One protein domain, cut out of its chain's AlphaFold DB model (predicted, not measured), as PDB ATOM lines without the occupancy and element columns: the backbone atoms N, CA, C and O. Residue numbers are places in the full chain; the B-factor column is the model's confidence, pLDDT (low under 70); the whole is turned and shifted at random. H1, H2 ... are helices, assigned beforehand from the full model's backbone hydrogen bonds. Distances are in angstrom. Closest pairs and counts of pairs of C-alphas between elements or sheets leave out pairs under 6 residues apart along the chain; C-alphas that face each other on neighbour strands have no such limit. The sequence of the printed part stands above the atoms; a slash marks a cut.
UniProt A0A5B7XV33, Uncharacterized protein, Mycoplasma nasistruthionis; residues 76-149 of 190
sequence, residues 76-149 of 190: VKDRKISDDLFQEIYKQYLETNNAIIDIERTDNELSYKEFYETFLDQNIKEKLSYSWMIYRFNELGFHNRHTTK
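What this domain is: This is residues 76 to 149 of the 190 residues of an uncharacterized protein of Mycoplasma nasistruthionis (UniProt A0A5B7XV33). What shape do these atoms make? One long helix, H1, makes most of the long axis and lies along one side of a small cluster of three short helices, H2, H3 and H4, with H2 and H4 crosswise to it. Past the end of H1, the loop of residues 102 to 107 sticks out from the body. What is it built of, and how large is it? The printed part has 74 residues with four named helices, in the order H1, H2, H3, H4, and no named strand; the class is all helix. It is compact, with a radius of gyration of the C-alphas of 12.6 A, and only just elongated, with spans of 41 by 27 by 18 A.

Where its parts are: Where does the first named helix run? H1 holds residues 83 to 101, from C-alpha 83 at (50.673, 24.910, 192.829) to C-alpha 101 at (60.156, 1.466, 183.267), a length of 27.0 A. What follows it? H2 holds residues 112 to 119 and is 9.9 A long, and H3 holds residues 122 to 125 and is 4.9 A long. Where does the last named helix end? H4 holds residues 130 to 139, is 14.4 A long and ends at C-alpha 139 at (57.776, 22.199, 199.749).

How they stand to each other: What does H1 meet? H1 and H4 only just touch, with 3 pairs of C-alphas within 8 A and with residue 86 of H1 alone; the closest C-alphas, of Phe 86 and Phe 137, are 7.3 A apart, and the lines are about perpendicular at 79 degrees. H1 and H2 are close but not clearly touching, the closest C-alphas, of Tyr 93 and Phe 115, being 6.7 A apart, and about perpendicular at 80 degrees. How do the short helices stand? H2 and H4 only just touch, with 3 pairs of C-alphas within 8 A, the closest those of Tyr 116 and Tyr 130 at 6.7 A; they run opposite ways at a steep tilt of 52 degrees. H2 and H3 are close but not clearly touching, the closest C-alphas, of Tyr 116 and Lys 125, being 8.0 A apart. H3 and H4 meet only through their link, and H1 and H3 are apart. What do the backbones show? In H1, H2 and H4 every O i to N i+4 pair is within hydrogen-bond range; H3 is too short for such a pair, and its one O i to N i+3 pair is within range.

The domain as a whole: How far does it reach? The two C-alphas farthest apart, of Asp 78 and Glu 104, are 41.4 A apart. Is it unbroken? The printed part has no cut; the links H2 to H3 and H3 to H4 are tight, and H1 to H2 is short. Where is confidence low? In this model pLDDT is under 70 at residues 76 to 78, 101 to 108 and 145 to 148, and the mean of the printed part is 81.8.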
ATOM      1  N   VAL A  76      58.593  38.197 184.133       67.06
ATOM      2  CA  VAL A  76      57.904  36.903 183.971       67.06
ATOM      3  C   VAL A  76      58.274  35.926 185.094       67.06
ATOM      4  O   VAL A  76      57.383  35.306 185.663       67.06
ATOM      5  N   LYS A  77      59.555  35.881 185.483       64.44
ATOM      6  CA  LYS A  77      60.084  35.003 186.541       64.44
ATOM      7  C   LYS A  77      59.663  35.389 187.966       64.44
ATOM      8  O   LYS A  77      59.724  34.550 188.855       64.44
ATOM      9  N   ASP A  78      59.210  36.626 188.178       67.19
ATOM     10  CA  ASP A  78      58.734  37.106 189.486       67.19
ATOM     11  C   ASP A  78      57.218  36.893 189.653       67.19
ATOM     12  O   ASP A  78      56.631  37.292 190.664       67.19
ATOM     13  N   ARG A  79      56.543  36.330 188.641       72.12
ATOM     14  CA  ARG A  79      55.118  36.014 188.734       72.12
ATOM     15  C   ARG A  79      54.945  34.767 189.589       72.12
ATOM     16  O   ARG A  79      55.650  33.779 189.416       72.12
ATOM     17  N   LYS A  80      53.971  34.816 190.499       77.94
ATOM     18  CA  LYS A  80      53.580  33.644 191.281       77.94
ATOM     19  C   LYS A  80      53.096  32.559 190.319       77.94
ATOM     20  O   LYS A  80      52.196  32.804 189.518       77.94
ATOM     21  N   ILE A  81      53.711  31.389 190.407       82.94
ATOM     22  CA  ILE A  81      53.302  30.183 189.690       82.94
ATOM     23  C   ILE A  81      52.333  29.421 190.603       82.94
ATOM     24  O   ILE A  81      52.571  29.370 191.811       82.94
ATOM     25  N   SER A  82      51.229  28.905 190.048       86.69
ATOM     26  CA  SER A  82      50.247  28.129 190.822       86.69
ATOM     27  C   SER A  82      50.819  26.778 191.237       86.69
ATOM     28  O   SER A  82      51.636  26.201 190.517       86.69
ATOM     29  N   ASP A  83      50.334  26.256 192.358       88.25
ATOM     30  CA  ASP A  83      50.673  24.910 192.829       88.25
ATOM     31  C   ASP A  83      50.145  23.834 191.888       88.25
ATOM     32  O   ASP A  83      50.814  22.821 191.696       88.25
ATOM     33  N   ASP A  84      49.033  24.113 191.208       90.56
ATOM     34  CA  ASP A  84      48.458  23.234 190.187       90.56
ATOM     35  C   ASP A  84      49.464  22.957 189.065       90.56
ATOM     36  O   ASP A  84      49.638  21.813 188.655       90.56
ATOM     37  N   LEU A  85      50.223  23.976 188.636       91.88
ATOM     38  CA  LEU A  85      51.245  23.782 187.607       91.88
ATOM     39  C   LEU A  85      52.351  22.842 188.102       91.88
ATOM     40  O   LEU A  85      52.841  22.010 187.347       91.88
ATOM     41  N   PHE A  86      52.762  22.945 189.367       92.88
ATOM     42  CA  PHE A  86      53.778  22.041 189.914       92.88
ATOM     43  C   PHE A  86      53.259  20.609 190.058       92.88
ATOM     44  O   PHE A  86      54.026  19.673 189.838       92.88
ATOM     45  N   GLN A  87      51.976  20.435 190.383       92.19
ATOM     46  CA  GLN A  87      51.324  19.125 190.395       92.19
ATOM     47  C   GLN A  87      51.278  18.511 188.992       92.19
ATOM     48  O   GLN A  87      51.628  17.345 188.833       92.19
ATOM     49  N   GLU A  88      50.923  19.294 187.971       93.62
ATOM     50  CA  GLU A  88      50.931  18.855 186.570       93.62
ATOM     51  C   GLU A  88      52.334  18.447 186.109       93.62
ATOM     52  O   GLU A  88      52.510  17.360 185.560       93.62
ATOM     53  N   ILE A  89      53.351  19.266 186.400       94.19
ATOM     54  CA  ILE A  89      54.753  18.949 186.083       94.19
ATOM     55  C   ILE A  89      55.180  17.648 186.776       94.19
ATOM     56  O   ILE A  89      55.856  16.813 186.173       94.19
ATOM     57  N   TYR A  90      54.795  17.450 188.040       92.81
ATOM     58  CA  TYR A  90      55.126  16.226 188.765       92.81
ATOM     59  C   TYR A  90      54.386  15.001 188.213       92.81
ATOM     60  O   TYR A  90      54.978  13.931 188.086       92.81
ATOM     61  N   LYS A  91      53.124  15.151 187.804       91.75
ATOM     62  CA  LYS A  91      52.375  14.091 187.123       91.75
ATOM     63  C   LYS A  91      53.053  13.692 185.809       91.75
ATOM     64  O   LYS A  91      53.293  12.508 185.593       91.75
ATOM     65  N   GLN A  92      53.458  14.672 184.999       92.88
ATOM     66  CA  GLN A  92      54.212  14.437 183.764       92.88
ATOM     67  C   GLN A  92      55.535  13.703 184.039       92.88
ATOM     68  O   GLN A  92      55.915  12.802 183.291       92.88
ATOM     69  N   TYR A  93      56.227  14.044 185.130       91.50
ATOM     70  CA  TYR A  93      57.427  13.326 185.568       91.50
ATOM     71  C   TYR A  93      57.144  11.849 185.881       91.50
ATOM     72  O   TYR A  93      57.887  10.980 185.422       91.50
ATOM     73  N   LEU A  94      56.073  11.552 186.623       87.50
ATOM     74  CA  LEU A  94      55.690  10.175 186.950       87.50
ATOM     75  C   LEU A  94      55.297   9.374 185.702       87.50
ATOM     76  O   LEU A  94      55.735   8.238 185.549       87.50
ATOM     77  N   GLU A  95      54.530   9.970 184.791       87.62
ATOM     78  CA  GLU A  95      54.151   9.349 183.515       87.62
ATOM     79  C   GLU A  95      55.381   9.048 182.648       87.62
ATOM     80  O   GLU A  95      55.517   7.943 182.125       87.62
ATOM     81  N   THR A  96      56.322   9.994 182.568       87.19
ATOM     82  CA  THR A  96      57.589   9.816 181.841       87.19
ATOM     83  C   THR A  96      58.421   8.691 182.453       87.19
ATOM     84  O   THR A  96      58.975   7.867 181.731       87.19
ATOM     85  N   ASN A  97      58.496   8.626 183.784       80.88
ATOM     86  CA  ASN A  97      59.173   7.536 184.482       80.88
ATOM     87  C   ASN A  97      58.533   6.180 184.190       80.88
ATOM     88  O   ASN A  97      59.253   5.244 183.865       80.88
ATOM     89  N   ASN A  98      57.205   6.073 184.271       77.19
ATOM     90  CA  ASN A  98      56.499   4.818 184.009       77.19
ATOM     91  C   ASN A  98      56.731   4.329 182.573       77.19
ATOM     92  O   ASN A  98      57.057   3.165 182.377       77.19
ATOM     93  N   ALA A  99      56.684   5.230 181.587       76.25
ATOM     94  CA  ALA A  99      56.981   4.887 180.196       76.25
ATOM     95  C   ALA A  99      58.429   4.395 179.983       76.25
ATOM     96  O   ALA A  99      58.689   3.619 179.067       76.25
ATOM     97  N   ILE A 100      59.382   4.835 180.814       71.31
ATOM     98  CA  ILE A 100      60.778   4.367 180.773       71.31
ATOM     99  C   ILE A 100      60.934   3.009 181.476       71.31
ATOM    100  O   ILE A 100      61.757   2.204 181.043       71.31
ATOM    101  N   ILE A 101      60.151   2.742 182.529       58.44
ATOM    102  CA  ILE A 101      60.156   1.466 183.267       58.44
ATOM    103  C   ILE A 101      59.712   0.299 182.374       58.44
ATOM    104  O   ILE A 101      60.262  -0.795 182.499       58.44
ATOM    105  N   ASP A 102      58.796   0.542 181.435       55.25
ATOM    106  CA  ASP A 102      58.331  -0.464 180.469       55.25
ATOM    107  C   ASP A 102      59.400  -0.850 179.420       55.25
ATOM    108  O   ASP A 102      59.239  -1.830 178.694       55.25
ATOM    109  N   ILE A 103      60.528  -0.128 179.357       54.12
ATOM    110  CA  ILE A 103      61.645  -0.365 178.431       54.12
ATOM    111  C   ILE A 103      62.860  -0.865 179.229       54.12
ATOM    112  O   ILE A 103      63.815  -0.119 179.405       54.12
ATOM    113  N   GLU A 104      62.810  -2.089 179.770       51.53
ATOM    114  CA  GLU A 104      63.918  -2.899 180.346       51.53
ATOM    115  C   GLU A 104      65.203  -2.160 180.831       51.53
ATOM    116  O   GLU A 104      66.331  -2.590 180.573       51.53
ATOM    117  N   ARG A 105      65.097  -1.048 181.575       49.84
ATOM    118  CA  ARG A 105      66.257  -0.356 182.160       49.84
ATOM    119  C   ARG A 105      66.403  -0.765 183.617       49.84
ATOM    120  O   ARG A 105      65.526  -0.610 184.444       49.84
ATOM    121  N   THR A 106      67.575  -1.254 183.983       50.22
ATOM    122  CA  THR A 106      67.884  -1.704 185.351       50.22
ATOM    123  C   THR A 106      68.004  -0.568 186.386       50.22
ATOM    124  O   THR A 106      68.065  -0.842 187.583       50.22
ATOM    125  N   ASP A 107      67.969   0.702 185.957       56.09
ATOM    126  CA  ASP A 107      67.941   1.908 186.803       56.09
ATOM    127  C   ASP A 107      66.703   2.753 186.444       56.09
ATOM    128  O   ASP A 107      66.728   3.594 185.547       56.09
ATOM    129  N   ASN A 108      65.600   2.478 187.138       62.16
ATOM    130  CA  ASN A 108      64.232   2.743 186.675       62.16
ATOM    131  C   ASN A 108      63.622   4.102 187.069       62.16
ATOM    132  O   ASN A 108      62.406   4.245 187.121       62.16
ATOM    133  N   GLU A 109      64.432   5.112 187.397       71.31
ATOM    134  CA  GLU A 109      63.891   6.410 187.822       71.31
ATOM    135  C   GLU A 109      64.744   7.563 187.292       71.31
ATOM    136  O   GLU A 109      65.909   7.725 187.672       71.31
ATOM    137  N   LEU A 110      64.152   8.375 186.420       81.44
ATOM    138  CA  LEU A 110      64.738   9.578 185.843       81.44
ATOM    139  C   LEU A 110      65.051  10.583 186.953       81.44
ATOM    140  O   LEU A 110      64.247  10.803 187.865       81.44
ATOM    141  N   SER A 111      66.207  11.237 186.896       85.25
ATOM    142  CA  SER A 111      66.461  12.347 187.813       85.25
ATOM    143  C   SER A 111      65.595  13.557 187.447       85.25
ATOM    144  O   SER A 111      65.270  13.784 186.284       85.25
ATOM    145  N   TYR A 112      65.264  14.405 188.427       88.88
ATOM    146  CA  TYR A 112      64.548  15.657 188.138       88.88
ATOM    147  C   TYR A 112      65.330  16.584 187.207       88.88
ATOM    148  O   TYR A 112      64.726  17.383 186.500       88.88
ATOM    149  N   LYS A 113      66.664  16.487 187.209       89.75
ATOM    150  CA  LYS A 113      67.509  17.261 186.304       89.75
ATOM    151  C   LYS A 113      67.329  16.798 184.862       89.75
ATOM    152  O   LYS A 113      67.059  17.629 184.007       89.75
ATOM    153  N   GLU A 114      67.427  15.496 184.610       88.06
ATOM    154  CA  GLU A 114      67.216  14.931 183.271       88.06
ATOM    155  C   GLU A 114      65.782  15.172 182.792       88.06
ATOM    156  O   GLU A 114      65.575  15.586 181.657       88.06
ATOM    157  N   PHE A 115      64.793  15.012 183.677       91.50
ATOM    158  CA  PHE A 115      63.411  15.380 183.378       91.50
ATOM    159  C   PHE A 115      63.290  16.844 182.952       91.50
ATOM    160  O   PHE A 115      62.738  17.144 181.894       91.50
ATOM    161  N   TYR A 116      63.852  17.753 183.752       93.38
ATOM    162  CA  TYR A 116      63.829  19.173 183.447       93.38
ATOM    163  C   TYR A 116      64.523  19.454 182.121       93.38
ATOM    164  O   TYR A 116      63.942  20.117 181.285       93.38
ATOM    165  N   GLU A 117      65.738  18.969 181.888       91.62
ATOM    166  CA  GLU A 117      66.513  19.319 180.694       91.62
ATOM    167  C   GLU A 117      65.912  18.717 179.418       91.62
ATOM    168  O   GLU A 117      65.775  19.430 178.424       91.62
ATOM    169  N   THR A 118      65.474  17.460 179.460       89.50
ATOM    170  CA  THR A 118      65.115  16.692 178.260       89.50
ATOM    171  C   THR A 118      63.613  16.649 177.977       89.50
ATOM    172  O   THR A 118      63.231  16.691 176.812       89.50
ATOM    173  N   PHE A 119      62.759  16.593 179.003       90.00
ATOM    174  CA  PHE A 119      61.331  16.272 178.833       90.00
ATOM    175  C   PHE A 119      60.388  17.437 179.140       90.00
ATOM    176  O   PHE A 119      59.287  17.499 178.597       90.00
ATOM    177  N   LEU A 120      60.803  18.374 179.995       92.56
ATOM    178  CA  LEU A 120      59.965  19.520 180.331       92.56
ATOM    179  C   LEU A 120      59.865  20.499 179.152       92.56
ATOM    180  O   LEU A 120      60.881  20.865 178.549       92.56
ATOM    181  N   ASP A 121      58.645  20.959 178.866       90.94
ATOM    182  CA  ASP A 121      58.368  21.885 177.764       90.94
ATOM    183  C   ASP A 121      59.141  23.209 177.913       90.94
ATOM    184  O   ASP A 121      59.264  23.785 179.002       90.94
ATOM    185  N   GLN A 122      59.638  23.725 176.789       88.81
ATOM    186  CA  GLN A 122      60.401  24.965 176.721       88.81
ATOM    187  C   GLN A 122      59.582  26.166 177.207       88.81
ATOM    188  O   GLN A 122      60.108  27.004 177.943       88.81
ATOM    189  N   ASN A 123      58.277  26.202 176.918       88.38
ATOM    190  CA  ASN A 123      57.399  27.272 177.402       88.38
ATOM    191  C   ASN A 123      57.293  27.304 178.935       88.38
ATOM    192  O   ASN A 123      57.058  28.361 179.530       88.38
ATOM    193  N   ILE A 124      57.433  26.147 179.589       88.19
ATOM    194  CA  ILE A 124      57.445  26.038 181.051       88.19
ATOM    195  C   ILE A 124      58.816  26.469 181.582       88.19
ATOM    196  O   ILE A 124      58.876  27.280 182.506       88.19
ATOM    197  N   LYS A 125      59.914  26.020 180.957       89.25
ATOM    198  CA  LYS A 125      61.299  26.401 181.311       89.25
ATOM    199  C   LYS A 125      61.563  27.908 181.236       89.25
ATOM    200  O   LYS A 125      62.360  28.445 182.003       89.25
ATOM    201  N   GLU A 126      60.894  28.619 180.333       86.75
ATOM    202  CA  GLU A 126      60.991  30.083 180.248       86.75
ATOM    203  C   GLU A 126      60.373  30.793 181.461       86.75
ATOM    204  O   GLU A 126      60.821  31.874 181.862       86.75
ATOM    205  N   LYS A 127      59.360  30.169 182.071       84.62
ATOM    206  CA  LYS A 127      58.620  30.693 183.226       84.62
ATOM    207  C   LYS A 127      59.209  30.220 184.554       84.62
ATOM    208  O   LYS A 127      59.115  30.939 185.546       84.62
ATOM    209  N   LEU A 128      59.822  29.038 184.573       87.94
ATOM    210  CA  LEU A 128      60.264  28.325 185.766       87.94
ATOM    211  C   LEU A 128      61.720  27.876 185.618       87.94
ATOM    212  O   LEU A 128      62.048  27.153 184.689       87.94
ATOM    213  N   SER A 129      62.585  28.242 186.567       89.44
ATOM    214  CA  SER A 129      63.947  27.700 186.617       89.44
ATOM    215  C   SER A 129      63.988  26.325 187.290       89.44
ATOM    216  O   SER A 129      63.183  26.037 188.176       89.44
ATOM    217  N   TYR A 130      64.993  25.514 186.944       92.06
ATOM    218  CA  TYR A 130      65.244  24.223 187.597       92.06
ATOM    219  C   TYR A 130      65.330  24.352 189.124       92.06
ATOM    220  O   TYR A 130      64.650  23.632 189.849       92.06
ATOM    221  N   SER A 131      66.109  25.316 189.629       90.25
ATOM    222  CA  SER A 131      66.253  25.533 191.073       90.25
ATOM    223  C   SER A 131      64.916  25.832 191.750       90.25
ATOM    224  O   SER A 131      64.670  25.354 192.855       90.25
ATOM    225  N   TRP A 132      64.041  26.595 191.086       90.19
ATOM    226  CA  TRP A 132      62.721  26.912 191.622       90.19
ATOM    227  C   TRP A 132      61.776  25.709 191.576       90.19
ATOM    228  O   TRP A 132      61.048  25.476 192.537       90.19
ATOM    229  N   MET A 133      61.854  24.889 190.523       92.12
ATOM    230  CA  MET A 133      61.129  23.616 190.445       92.12
ATOM    231  C   MET A 133      61.493  22.705 191.619       92.12
ATOM    232  O   MET A 133      60.608  22.231 192.322       92.12
ATOM    233  N   ILE A 134      62.790  22.522 191.884       91.06
ATOM    234  CA  ILE A 134      63.267  21.685 192.993       91.06
ATOM    235  C   ILE A 134      62.837  22.242 194.348       91.06
ATOM    236  O   ILE A 134      62.392  21.482 195.207       91.06
ATOM    237  N   TYR A 135      62.953  23.558 194.548       89.06
ATOM    238  CA  TYR A 135      62.495  24.206 195.775       89.06
ATOM    239  C   TYR A 135      61.013  23.904 196.041       89.06
ATOM    240  O   TYR A 135      60.667  23.425 197.120       89.06
ATOM    241  N   ARG A 136      60.151  24.099 195.036       90.06
ATOM    242  CA  ARG A 136      58.704  23.867 195.162       90.06
ATOM    243  C   ARG A 136      58.344  22.394 195.294       90.06
ATOM    244  O   ARG A 136      57.482  22.063 196.096       90.06
ATOM    245  N   PHE A 137      59.030  21.505 194.583       92.00
ATOM    246  CA  PHE A 137      58.857  20.060 194.746       92.00
ATOM    247  C   PHE A 137      59.151  19.619 196.181       92.00
ATOM    248  O   PHE A 137      58.401  18.826 196.737       92.00
ATOM    249  N   ASN A 138      60.186  20.177 196.814       86.75
ATOM    250  CA  ASN A 138      60.472  19.889 198.218       86.75
ATOM    251  C   ASN A 138      59.382  20.425 199.159       86.75
ATOM    252  O   ASN A 138      58.992  19.703 200.071       86.75
ATOM    253  N   GLU A 139      58.879  21.646 198.941       88.25
ATOM    254  CA  GLU A 139      57.776  22.199 199.749       88.25
ATOM    255  C   GLU A 139      56.479  21.390 199.616       88.25
ATOM    256  O   GLU A 139      55.749  21.243 200.592       88.25
ATOM    257  N   LEU A 140      56.208  20.842 198.428       88.31
ATOM    258  CA  LEU A 140      55.025  20.025 198.139       88.31
ATOM    259  C   LEU A 140      55.209  18.533 198.476       88.31
ATOM    260  O   LEU A 140      54.280  17.748 198.303       88.31
ATOM    261  N   GLY A 141      56.389  18.121 198.954       85.88
ATOM    262  CA  GLY A 141      56.677  16.722 199.298       85.88
ATOM    263  C   GLY A 141      56.870  15.791 198.092       85.88
ATOM    264  O   GLY A 141      56.823  14.570 198.236       85.88
ATOM    265  N   PHE A 142      57.110  16.339 196.899       88.56
ATOM    266  CA  PHE A 142      57.377  15.579 195.678       88.56
ATOM    267  C   PHE A 142      58.813  15.064 195.682       88.56
ATOM    268  O   PHE A 142      59.759  15.705 195.210       88.56
ATOM    269  N   HIS A 143      58.989  13.872 196.236       79.81
ATOM    270  CA  HIS A 143      60.286  13.221 196.333       79.81
ATOM    271  C   HIS A 143      60.463  12.151 195.257       79.81
ATOM    272  O   HIS A 143      59.525  11.450 194.888       79.81
ATOM    273  N   ASN A 144      61.705  12.004 194.806       76.56
ATOM    274  CA  ASN A 144      62.171  10.876 194.015       76.56
ATOM    275  C   ASN A 144      63.342  10.183 194.738       76.56
ATOM    276  O   ASN A 144      63.873  10.670 195.754       76.56
ATOM    277  N   ARG A 145      63.794   9.036 194.228       69.75
ATOM    278  CA  ARG A 145      64.951   8.321 194.797       69.75
ATOM    279  C   ARG A 145      66.220   9.181 194.800       69.75
ATOM    280  O   ARG A 145      67.043   9.058 195.701       69.75
ATOM    281  N   HIS A 146      66.367  10.126 193.878       67.44
ATOM    282  CA  HIS A 146      67.528  11.022 193.812       67.44
ATOM    283  C   HIS A 146      67.474  12.198 194.810       67.44
ATOM    284  O   HIS A 146      68.513  12.789 195.125       67.44
ATOM    285  N   THR A 147      66.311  12.524 195.382       68.00
ATOM    286  CA  THR A 147      66.160  13.625 196.351       68.00
ATOM    287  C   THR A 147      66.314  13.189 197.803       68.00
ATOM    288  O   THR A 147      66.753  13.990 198.631       68.00
ATOM    289  N   THR A 148      66.045  11.926 198.141       69.12
ATOM    290  CA  THR A 148      66.192  11.436 199.525       69.12
ATOM    291  C   THR A 148      67.607  10.916 199.808       69.12
ATOM    292  O   THR A 148      68.273  10.359 198.937       69.12
ATOM    293  N   LYS A 149      68.103  11.054 201.051       73.88
ATOM    294  CA  LYS A 149      69.438  10.538 201.442       73.88
ATOM    295  C   LYS A 149      69.547   9.023 201.227       73.88
ATOM    296  O   LYS A 149      70.575   8.546 200.744       73.88
TER     297      LYS A 149